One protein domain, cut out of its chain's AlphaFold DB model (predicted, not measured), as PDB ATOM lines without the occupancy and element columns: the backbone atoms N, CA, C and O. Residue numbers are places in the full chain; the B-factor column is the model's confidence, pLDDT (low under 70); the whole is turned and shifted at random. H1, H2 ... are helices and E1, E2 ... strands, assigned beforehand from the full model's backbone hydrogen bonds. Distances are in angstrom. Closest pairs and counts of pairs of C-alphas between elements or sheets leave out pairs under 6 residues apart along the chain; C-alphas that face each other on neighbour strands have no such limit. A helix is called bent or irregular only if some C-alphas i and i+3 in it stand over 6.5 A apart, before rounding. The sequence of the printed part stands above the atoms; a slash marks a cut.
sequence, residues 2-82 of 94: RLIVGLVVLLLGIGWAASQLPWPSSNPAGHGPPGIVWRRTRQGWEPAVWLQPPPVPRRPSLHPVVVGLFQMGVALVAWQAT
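AT A GLANCE: This is residues 2 to 82 of the 94 residues of an uncharacterized protein of Planctomycetaceae bacterium (UniProt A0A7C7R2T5). A long, thin, open frame has a small two-stranded hairpin, E1 and E2, at one end and two helices, H1 and H2, at the other, with two long unnamed stretches joining the ends. H1 runs toward the hairpin end and H2 runs back away from it, with a gap between the two helices. The printed part has 81 residues, with two named helices and two named strands in the order H1, E1, E2, H2; the one sheet, E1 - E2, is antiparallel, and the class is mostly helix. The whole is extended, with a radius of gyration of the C-alphas of 22.6 A, and a rod in outline, spanning 75 by 20 by 19 A.

HOW THE PARTS SIT: The sheet is made of E1, residues 38 to 41, and E2, residues 44 to 47, which form a hairpin. These antiparallel neighbours have directions at an angle of 142 degrees. The C-alphas of Trp 38 and Pro 47 face each other at 4.6 A, and those of Thr 41 and Gly 44 at 5.1 A. N 39 and O 46 are within hydrogen-bond range at 2.8 A, as are N 46 and O 39 at 3.0 A. H1, residues 2 to 20, is apart from E2, and H2, residues 64 to 81, is apart from E1. H1 and H2 are also apart, with no C-alpha of the one within 8 A of the other. In both H1 and H2 every O i to N i+4 pair is within hydrogen-bond range.

IN THESE COORDINATES: E1 is 9.5 A long from first to last C-alpha, beginning at C-alpha 38 at (61.717, 233.813, 136.067), and E2 is 10.3 A long. H1, the longest helix with 19 residues, measures 27.2 A and begins at C-alpha 2 at (103.934, 202.729, 103.575). H2, 18 residues and 25.9 A, ends at C-alpha 81 at (97.332, 192.397, 108.168). Neither helix is bent.

THE WHOLE: The two C-alphas farthest apart, those of Arg 42 and Thr 82, are 75.9 A apart, while the first and last printed C-alphas, those of Arg 2 and Thr 82, are 16.6 A apart. The printed part has no cut. The link from E1 to E2 is tight, with 2 residues; those from H1 to E1, 17 residues, and from E2 to H2, 16 residues, are long. Residues 8 to 22, of which 8 to 20 belong to H1, residues 27 to 32, and residues 62 to 76, of which 64 to 76 belong to H2, stand free. The mean pLDDT of the printed part is 75.0; residue 2, residues 22 to 35 and residues 58 to 61 are under 70.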
ATOM      1  N   ARG A   2     104.649 201.733 104.412       68.12
ATOM      2  CA  ARG A   2     103.934 202.729 103.575       68.12
ATOM      3  C   ARG A   2     102.401 202.690 103.693       68.12
ATOM      4  O   ARG A   2     101.769 203.735 103.759       68.12
ATOM      5  N   LEU A   3     101.832 201.489 103.791       73.44
ATOM      6  CA  LEU A   3     100.387 201.266 103.934       73.44
ATOM      7  C   LEU A   3      99.847 201.773 105.283       73.44
ATOM      8  O   LEU A   3      98.814 202.428 105.329       73.44
ATOM      9  N   ILE A   4     100.599 201.550 106.366       77.31
ATOM     10  CA  ILE A   4     100.253 202.016 107.719       77.31
ATOM     11  C   ILE A   4     100.299 203.545 107.778       77.31
ATOM     12  O   ILE A   4      99.390 204.166 108.316       77.31
ATOM     13  N   VAL A   5     101.323 204.162 107.179       78.00
ATOM     14  CA  VAL A   5     101.433 205.627 107.114       78.00
ATOM     15  C   VAL A   5     100.268 206.224 106.319       78.00
ATOM     16  O   VAL A   5      99.648 207.175 106.785       78.00
ATOM     17  N   GLY A   6      99.912 205.633 105.173       80.88
ATOM     18  CA  GLY A   6      98.740 206.052 104.400       80.88
ATOM     19  C   GLY A   6      97.431 205.924 105.186       80.88
ATOM     20  O   GLY A   6      96.601 206.828 105.150       80.88
ATOM     21  N   LEU A   7      97.283 204.845 105.959       74.81
ATOM     22  CA  LEU A   7      96.118 204.603 106.807       74.81
ATOM     23  C   LEU A   7      95.990 205.660 107.912       74.81
ATOM     24  O   LEU A   7      94.922 206.232 108.104       74.81
ATOM     25  N   VAL A   8      97.086 205.954 108.612       81.12
ATOM     26  CA  VAL A   8      97.104 206.956 109.685       81.12
ATOM     27  C   VAL A   8      96.726 208.332 109.137       81.12
ATOM     28  O   VAL A   8      95.871 208.998 109.712       81.12
ATOM     29  N   VAL A   9      97.283 208.727 107.988       82.81
ATOM     30  CA  VAL A   9      96.947 210.002 107.329       82.81
ATOM     31  C   VAL A   9      95.473 210.050 106.919       82.81
ATOM     32  O   VAL A   9      94.818 211.071 107.129       82.81
ATOM     33  N   LEU A  10      94.922 208.949 106.400       84.94
ATOM     34  CA  LEU A  10      93.504 208.854 106.045       84.94
ATOM     35  C   LEU A  10      92.596 209.016 107.278       84.94
ATOM     36  O   LEU A  10      91.657 209.807 107.241       84.94
ATOM     37  N   LEU A  11      92.887 208.313 108.379       82.31
ATOM     38  CA  LEU A  11      92.119 208.415 109.628       82.31
ATOM     39  C   LEU A  11      92.188 209.819 110.236       82.31
ATOM     40  O   LEU A  11      91.165 210.338 110.680       82.31
ATOM     41  N   LEU A  12      93.365 210.449 110.218       83.81
ATOM     42  CA  LEU A  12      93.533 211.839 110.644       83.81
ATOM     43  C   LEU A  12      92.734 212.800 109.760       83.81
ATOM     44  O   LEU A  12      92.077 213.694 110.286       83.81
ATOM     45  N   GLY A  13      92.730 212.589 108.442       83.06
ATOM     46  CA  GLY A  13      91.936 213.381 107.502       83.06
ATOM     47  C   GLY A  13      90.431 213.255 107.751       83.06
ATOM     48  O   GLY A  13      89.730 214.264 107.796       83.06
ATOM     49  N   ILE A  14      89.938 212.035 107.982       83.50
ATOM     50  CA  ILE A  14      88.526 211.778 108.304       83.50
ATOM     51  C   ILE A  14      88.157 212.398 109.655       83.50
ATOM     52  O   ILE A  14      87.121 213.049 109.757       83.50
ATOM     53  N   GLY A  15      89.000 212.242 110.678       77.25
ATOM     54  CA  GLY A  15      88.776 212.847 111.994       77.25
ATOM     55  C   GLY A  15      88.765 214.375 111.938       77.25
ATOM     56  O   GLY A  15      87.900 215.016 112.535       77.25
ATOM     57  N   TRP A  16      89.668 214.963 111.154       84.94
ATOM     58  CA  TRP A  16      89.697 216.400 110.911       84.94
ATOM     59  C   TRP A  16      88.445 216.878 110.167       84.94
ATOM     60  O   TRP A  16      87.788 217.812 110.622       84.94
ATOM     61  N   ALA A  17      88.046 216.210 109.083       76.69
ATOM     62  CA  ALA A  17      86.831 216.556 108.344       76.69
ATOM     63  C   ALA A  17      85.568 216.409 109.212       76.69
ATOM     64  O   ALA A  17      84.703 217.281 109.194       76.69
ATOM     65  N   ALA A  18      85.495 215.361 110.036       74.75
ATOM     66  CA  ALA A  18      84.412 215.165 110.997       74.75
ATOM     67  C   ALA A  18      84.370 216.264 112.071       74.75
ATOM     68  O   ALA A  18      83.288 216.655 112.494       74.75
ATOM     69  N   SER A  19      85.524 216.802 112.484       73.56
ATOM     70  CA  SER A  19      85.579 217.922 113.434       73.56
ATOM     71  C   SER A  19      85.060 219.239 112.847       73.56
ATOM     72  O   SER A  19      84.589 220.095 113.594       73.56
ATOM     73  N   GLN A  20      85.119 219.383 111.519       72.62
ATOM     74  CA  GLN A  20      84.656 220.569 110.802       72.62
ATOM     75  C   GLN A  20      83.179 220.522 110.425       72.62
ATOM     76  O   GLN A  20      82.623 221.555 110.053       72.62
ATOM     77  N   LEU A  21      82.527 219.358 110.511       70.31
ATOM     78  CA  LEU A  21      81.090 219.301 110.293       70.31
ATOM     79  C   LEU A  21      80.393 220.075 111.423       70.31
ATOM     80  O   LEU A  21      80.530 219.695 112.591       70.31
ATOM     81  N   PRO A  22      79.634 221.144 111.111       57.19
ATOM     82  CA  PRO A  22      78.790 221.786 112.099       57.19
ATOM     83  C   PRO A  22      77.766 220.746 112.537       57.19
ATOM     84  O   PRO A  22      76.886 220.365 111.766       57.19
ATOM     85  N   TRP A  23      77.933 220.238 113.756       60.94
ATOM     86  CA  TRP A  23      77.013 219.281 114.346       60.94
ATOM     87  C   TRP A  23      75.623 219.909 114.299       60.94
ATOM     88  O   TRP A  23      75.416 220.935 114.958       60.94
ATOM     89  N   PRO A  24      74.675 219.359 113.517       53.47
ATOM     90  CA  PRO A  24      73.313 219.830 113.601       53.47
ATOM     91  C   PRO A  24      72.904 219.599 115.047       53.47
ATOM     92  O   PRO A  24      72.959 218.474 115.547       53.47
ATOM     93  N   SER A  25      72.569 220.681 115.746       53.09
ATOM     94  CA  SER A  25      71.909 220.612 117.035       53.09
ATOM     95  C   SER A  25      70.569 219.933 116.788       53.09
ATOM     96  O   SER A  25      69.566 220.591 116.513       53.09
ATOM     97  N   SER A  26      70.572 218.601 116.796       49.34
ATOM     98  CA  SER A  26      69.387 217.772 116.825       49.34
ATOM     99  C   SER A  26      68.742 218.050 118.169       49.34
ATOM    100  O   SER A  26      69.041 217.427 119.178       49.34
ATOM    101  N   ASN A  27      67.916 219.088 118.189       48.28
ATOM    102  CA  ASN A  27      66.928 219.309 119.214       48.28
ATOM    103  C   ASN A  27      65.683 218.555 118.734       48.28
ATOM    104  O   ASN A  27      64.912 219.119 117.959       48.28
ATOM    105  N   PRO A  28      65.494 217.265 119.075       48.56
ATOM    106  CA  PRO A  28      64.451 216.455 118.458       48.56
ATOM    107  C   PRO A  28      63.071 216.765 119.051       48.56
ATOM    108  O   PRO A  28      62.084 216.164 118.652       48.56
ATOM    109  N   ALA A  29      62.976 217.696 120.002       45.38
ATOM    110  CA  ALA A  29      61.718 218.156 120.558       45.38
ATOM    111  C   ALA A  29      61.936 219.504 121.244       45.38
ATOM    112  O   ALA A  29      62.576 219.527 122.284       45.38
ATOM    113  N   GLY A  30      61.409 220.598 120.686       42.69
ATOM    114  CA  GLY A  30      60.788 221.732 121.400       42.69
ATOM    115  C   GLY A  30      61.427 222.382 122.643       42.69
ATOM    116  O   GLY A  30      60.775 223.227 123.243       42.69
ATOM    117  N   HIS A  31      62.647 222.054 123.057       49.25
ATOM    118  CA  HIS A  31      63.254 222.593 124.269       49.25
ATOM    119  C   HIS A  31      64.402 223.484 123.833       49.25
ATOM    120  O   HIS A  31      65.489 223.011 123.505       49.25
ATOM    121  N   GLY A  32      64.143 224.789 123.757       46.25
ATOM    122  CA  GLY A  32      65.206 225.783 123.644       46.25
ATOM    123  C   GLY A  32      66.276 225.593 124.734       46.25
ATOM    124  O   GLY A  32      66.103 224.761 125.632       46.25
ATOM    125  N   PRO A  33      67.389 226.354 124.692       55.81
ATOM    126  CA  PRO A  33      68.322 226.408 125.825       55.81
ATOM    127  C   PRO A  33      67.513 226.534 127.122       55.81
ATOM    128  O   PRO A  33      66.488 227.217 127.058       55.81
ATOM    129  N   PRO A  34      67.898 225.867 128.238       61.62
ATOM    130  CA  PRO A  34      67.112 225.883 129.468       61.62
ATOM    131  C   PRO A  34      66.749 227.331 129.753       61.62
ATOM    132  O   PRO A  34      67.619 228.157 130.036       61.62
ATOM    133  N   GLY A  35      65.480 227.658 129.505       66.62
ATOM    134  CA  GLY A  35      65.031 229.033 129.564       66.62
ATOM    135  C   GLY A  35      65.290 229.492 130.981       66.62
ATOM    136  O   GLY A  35      65.026 228.745 131.926       66.62
ATOM    137  N   ILE A  36      65.853 230.687 131.142       75.50
ATOM    138  CA  ILE A  36      65.972 231.285 132.468       75.50
ATOM    139  C   ILE A  36      64.567 231.265 133.073       75.50
ATOM    140  O   ILE A  36      63.644 231.871 132.528       75.50
ATOM    141  N   VAL A  37      64.389 230.511 134.159       81.94
ATOM    142  CA  VAL A  37      63.113 230.464 134.868       81.94
ATOM    143  C   VAL A  37      63.001 231.760 135.654       81.94
ATOM    144  O   VAL A  37      63.866 232.065 136.473       81.94
ATOM    145  N   TRP A  38      61.957 232.539 135.395       85.94
ATOM    146  CA  TRP A  38      61.717 233.813 136.067       85.94
ATOM    147  C   TRP A  38      60.684 233.640 137.177       85.94
ATOM    148  O   TRP A  38      59.642 233.019 136.974       85.94
ATOM    149  N   ARG A  39      60.945 234.224 138.349       85.69
ATOM    150  CA  ARG A  39      59.961 234.362 139.427       85.69
ATOM    151  C   ARG A  39      59.456 235.794 139.520       85.69
ATOM    152  O   ARG A  39      60.214 236.743 139.316       85.69
ATOM    153  N   ARG A  40      58.187 235.951 139.898       90.50
ATOM    154  CA  ARG A  40      57.606 237.256 140.224       90.50
ATOM    155  C   ARG A  40      57.932 237.617 141.675       90.50
ATOM    156  O   ARG A  40      57.615 236.851 142.582       90.50
ATOM    157  N   THR A  41      58.531 238.781 141.902       89.75
ATOM    158  CA  THR A  41      58.753 239.369 143.232       89.75
ATOM    159  C   THR A  41      58.015 240.701 143.355       89.75
ATOM    160  O   THR A  41      57.525 241.256 142.369       89.75
ATOM    161  N   ARG A  42      57.908 241.239 144.578       92.06
ATOM    162  CA  ARG A  42      57.304 242.566 144.806       92.06
ATOM    163  C   ARG A  42      58.072 243.695 144.105       92.06
ATOM    164  O   ARG A  42      57.493 244.744 143.864       92.06
ATOM    165  N   GLN A  43      59.347 243.468 143.785       91.56
ATOM    166  CA  GLN A  43      60.233 244.432 143.128       91.56
ATOM    167  C   GLN A  43      60.365 244.199 141.614       91.56
ATOM    168  O   GLN A  43      60.980 245.011 140.932       91.56
ATOM    169  N   GLY A  44      59.775 243.129 141.065       92.62
ATOM    170  CA  GLY A  44      59.798 242.868 139.627       92.62
ATOM    171  C   GLY A  44      59.925 241.391 139.280       92.62
ATOM    172  O   GLY A  44      59.250 240.539 139.851       92.62
ATOM    173  N   TRP A  45      60.742 241.099 138.272       91.50
ATOM    174  CA  TRP A  45      61.057 239.740 137.846       91.50
ATOM    175  C   TRP A  45      62.503 239.427 138.204       91.50
ATOM    176  O   TRP A  45      63.401 240.201 137.887       91.50
ATOM    177  N   GLU A  46      62.724 238.283 138.840       90.38
ATOM    178  CA  GLU A  46      64.059 237.813 139.210       90.38
ATOM    179  C   GLU A  46      64.305 236.411 138.644       90.38
ATOM    180  O   GLU A  46      63.376 235.597 138.612       90.38
ATOM    181  N   PRO A  47      65.537 236.089 138.216       87.25
ATOM    182  CA  PRO A  47      65.877 234.747 137.774       87.25
ATOM    183  C   PRO A  47      65.880 233.783 138.966       87.25
ATOM    184  O   PRO A  47      66.590 233.969 139.954       87.25
ATOM    185  N   ALA A  48      65.097 232.715 138.864       87.56
ATOM    186  CA  ALA A  48      65.032 231.652 139.852       87.56
ATOM    187  C   ALA A  48      66.013 230.533 139.497       87.56
ATOM    188  O   ALA A  48      65.643 229.492 138.959       87.56
ATOM    189  N   VAL A  49      67.293 230.757 139.796       82.06
ATOM    190  CA  VAL A  49      68.377 229.822 139.447       82.06
ATOM    191  C   VAL A  49      68.179 228.440 140.085       82.06
ATOM    192  O   VAL A  49      68.475 227.431 139.459       82.06
ATOM    193  N   TRP A  50      67.586 228.368 141.281       81.69
ATOM    194  CA  TRP A  50      67.275 227.102 141.965       81.69
ATOM    195  C   TRP A  50      66.117 226.312 141.332       81.69
ATOM    196  O   TRP A  50      65.902 225.161 141.696       81.69
ATOM    197  N   LEU A  51      65.355 226.923 140.418       80.00
ATOM    198  CA  LEU A  51      64.317 226.258 139.626       80.00
ATOM    199  C   LEU A  51      64.837 225.812 138.251       80.00
ATOM    200  O   LEU A  51      64.077 225.229 137.479       80.00
ATOM    201  N   GLN A  52      66.103 226.090 137.918       78.00
ATOM    202  CA  GLN A  52      66.660 225.651 136.645       78.00
ATOM    203  C   GLN A  52      66.784 224.124 136.641       78.00
ATOM    204  O   GLN A  52      67.354 223.554 137.578       78.00
ATOM    205  N   PRO A  53      66.266 223.443 135.603       75.00
ATOM    206  CA  PRO A  53      66.471 222.014 135.474       75.00
ATOM    207  C   PRO A  53      67.975 221.726 135.381       75.00
ATOM    208  O   PRO A  53      68.715 222.514 134.778       75.00
ATOM    209  N   PRO A  54      68.448 220.606 135.957       76.38
ATOM    210  CA  PRO A  54      69.839 220.215 135.822       76.38
ATOM    211  C   PRO A  54      70.200 220.109 134.335       76.38
ATOM    212  O   PRO A  54      69.355 219.697 133.528       76.38
ATOM    213  N   PRO A  55      71.434 220.474 133.948       71.31
ATOM    214  CA  PRO A  55      71.864 220.367 132.564       71.31
ATOM    215  C   PRO A  55      71.685 218.920 132.108       71.31
ATOM    216  O   PRO A  55      72.286 218.000 132.666       71.31
ATOM    217  N   VAL A  56      70.830 218.713 131.104       75.12
ATOM    218  CA  VAL A  56      70.620 217.386 130.528       75.12
ATOM    219  C   VAL A  56      71.965 216.919 129.967       75.12
ATOM    220  O   VAL A  56      72.558 217.649 129.161       75.12
ATOM    221  N   PRO A  57      72.481 215.742 130.374       71.56
ATOM    222  CA  PRO A  57      73.732 215.227 129.845       71.56
ATOM    223  C   PRO A  57      73.651 215.164 128.321       71.56
ATOM    224  O   PRO A  57      72.817 214.446 127.764       71.56
ATOM    225  N   ARG A  58      74.507 215.928 127.634       65.94
ATOM    226  CA  ARG A  58      74.605 215.866 126.175       65.94
ATOM    227  C   ARG A  58      75.163 214.498 125.804       65.94
ATOM    228  O   ARG A  58      76.353 214.249 125.970       65.94
ATOM    229  N   ARG A  59      74.306 213.605 125.312       65.31
ATOM    230  CA  ARG A  59      74.753 212.361 124.684       65.31
ATOM    231  C   ARG A  59      75.134 212.687 123.240       65.31
ATOM    232  O   ARG A  59      74.244 213.089 122.491       65.31
ATOM    233  N   PRO A  60      76.410 212.560 122.834       64.12
ATOM    234  CA  PRO A  60      76.755 212.679 121.426       64.12
ATOM    235  C   PRO A  60      75.995 211.586 120.671       64.12
ATOM    236  O   PRO A  60      76.197 210.397 120.918       64.12
ATOM    237  N   SER A  61      75.081 211.980 119.785       67.50
ATOM    238  CA  SER A  61      74.343 211.040 118.947       67.50
ATOM    239  C   SER A  61      75.242 210.593 117.795       67.50
ATOM    240  O   SER A  61      75.071 211.009 116.650       67.50
ATOM    241  N   LEU A  62      76.247 209.773 118.099       71.31
ATOM    242  CA  LEU A  62      76.953 209.026 117.066       71.31
ATOM    243  C   LEU A  62      75.968 208.008 116.501       71.31
ATOM    244  O   LEU A  62      75.495 207.120 117.211       71.31
ATOM    245  N   HIS A  63      75.606 208.181 115.231       74.56
ATOM    246  CA  HIS A  63      74.670 207.283 114.572       74.56
ATOM    247  C   HIS A  63      75.255 205.856 114.590       74.56
ATOM    248  O   HIS A  63      76.412 205.690 114.190       74.56
ATOM    249  N   PRO A  64      74.500 204.819 115.000       75.00
ATOM    250  CA  PRO A  64      75.020 203.452 115.124       75.00
ATOM    251  C   PRO A  64      75.686 202.934 113.843       75.00
ATOM    252  O   PRO A  64      76.682 202.223 113.896       75.00
ATOM    253  N   VAL A  65      75.182 203.365 112.682       76.69
ATOM    254  CA  VAL A  65      75.769 203.045 111.368       76.69
ATOM    255  C   VAL A  65      77.189 203.597 111.216       76.69
ATOM    256  O   VAL A  65      78.041 202.903 110.678       76.69
ATOM    257  N   VAL A  66      77.479 204.804 111.714       77.06
ATOM    258  CA  VAL A  66      78.829 205.396 111.635       77.06
ATOM    259  C   VAL A  66      79.816 204.577 112.465       77.06
ATOM    260  O   VAL A  66      80.907 204.266 111.992       77.06
ATOM    261  N   VAL A  67      79.409 204.165 113.669       78.44
ATOM    262  CA  VAL A  67      80.213 203.283 114.530       78.44
ATOM    263  C   VAL A  67      80.436 201.928 113.854       78.44
ATOM    264  O   VAL A  67      81.566 201.447 113.808       78.44
ATOM    265  N   GLY A  68      79.384 201.354 113.263       80.38
ATOM    266  CA  GLY A  68      79.457 200.085 112.541       80.38
ATOM    267  C   GLY A  68      80.410 200.130 111.347       80.38
ATOM    268  O   GLY A  68      81.260 199.254 111.216       80.38
ATOM    269  N   LEU A  69      80.335 201.175 110.516       76.81
ATOM    270  CA  LEU A  69      81.233 201.358 109.370       76.81
ATOM    271  C   LEU A  69      82.693 201.509 109.806       76.81
ATOM    272  O   LEU A  69      83.581 200.905 109.205       76.81
ATOM    273  N   PHE A  70      82.940 202.272 110.873       83.44
ATOM    274  CA  PHE A  70      84.283 202.429 111.423       83.44
ATOM    275  C   PHE A  70      84.845 201.092 111.921       83.44
ATOM    276  O   PHE A  70      85.966 200.717 111.579       83.44
ATOM    277  N   GLN A  71      84.044 200.333 112.670       85.75
ATOM    278  CA  GLN A  71      84.435 199.026 113.190       85.75
ATOM    279  C   GLN A  71      84.677 198.003 112.068       85.75
ATOM    280  O   GLN A  71      85.647 197.250 112.130       85.75
ATOM    281  N   MET A  72      83.856 198.022 111.012       82.25
ATOM    282  CA  MET A  72      84.065 197.204 109.813       82.25
ATOM    283  C   MET A  72      85.389 197.538 109.123       82.25
ATOM    284  O   MET A  72      86.125 196.631 108.741       82.25
ATOM    285  N   GLY A  73      85.717 198.828 108.999       84.38
ATOM    286  CA  GLY A  73      86.989 199.274 108.431       84.38
ATOM    287  C   GLY A  73      88.187 198.750 109.223       84.38
ATOM    288  O   GLY A  73      89.113 198.192 108.638       84.38
ATOM    289  N   VAL A  74      88.139 198.852 110.555       85.50
ATOM    290  CA  VAL A  74      89.188 198.311 111.436       85.50
ATOM    291  C   VAL A  74      89.324 196.792 111.271       85.50
ATOM    292  O   VAL A  74      90.441 196.294 111.145       85.50
ATOM    293  N   ALA A  75      88.210 196.057 111.213       80.25
ATOM    294  CA  ALA A  75      88.222 194.605 111.035       80.25
ATOM    295  C   ALA A  75      88.809 194.180 109.680       80.25
ATOM    296  O   ALA A  75      89.606 193.246 109.618       80.25
ATOM    297  N   LEU A  76      88.470 194.890 108.600       81.94
ATOM    298  CA  LEU A  76      88.985 194.603 107.262       81.94
ATOM    299  C   LEU A  76      90.501 194.837 107.173       81.94
ATOM    300  O   LEU A  76      91.218 194.065 106.538       81.94
ATOM    301  N   VAL A  77      90.999 195.879 107.842       80.69
ATOM    302  CA  VAL A  77      92.440 196.158 107.932       80.69
ATOM    303  C   VAL A  77      93.154 195.079 108.741       80.69
ATOM    304  O   VAL A  77      94.203 194.599 108.315       80.69
ATOM    305  N   ALA A  78      92.585 194.669 109.877       81.44
ATOM    306  CA  ALA A  78      93.138 193.583 110.682       81.44
ATOM    307  C   ALA A  78      93.210 192.272 109.885       81.44
ATOM    308  O   ALA A  78      94.228 191.591 109.929       81.44
ATOM    309  N   TRP A  79      92.173 191.973 109.096       78.69
ATOM    310  CA  TRP A  79      92.137 190.811 108.212       78.69
ATOM    311  C   TRP A  79      93.246 190.837 107.151       78.69
ATOM    312  O   TRP A  79      93.939 189.842 106.952       78.69
ATOM    313  N   GLN A  80      93.467 191.977 106.490       83.38
ATOM    314  CA  GLN A  80      94.567 192.094 105.522       83.38
ATOM    315  C   GLN A  80      95.950 192.025 106.181       83.38
ATOM    316  O   GLN A  80      96.900 191.538 105.580       83.38
ATOM    317  N   ALA A  81      96.078 192.486 107.426       79.44
ATOM    318  CA  ALA A  81      97.332 192.397 108.168       79.44
ATOM    319  C   ALA A  81      97.682 190.963 108.602       79.44
ATOM    320  O   ALA A  81      98.829 190.708 108.966       79.44
ATOM    321  N   THR A  82      96.721 190.034 108.568       78.31
ATOM    322  CA  THR A  82      96.914 188.635 108.972       78.31
ATOM    323  C   THR A  82      97.356 187.697 107.854       78.31
ATOM    324  O   THR A  82      97.276 186.488 108.057       78.31
TER     325      THR A  82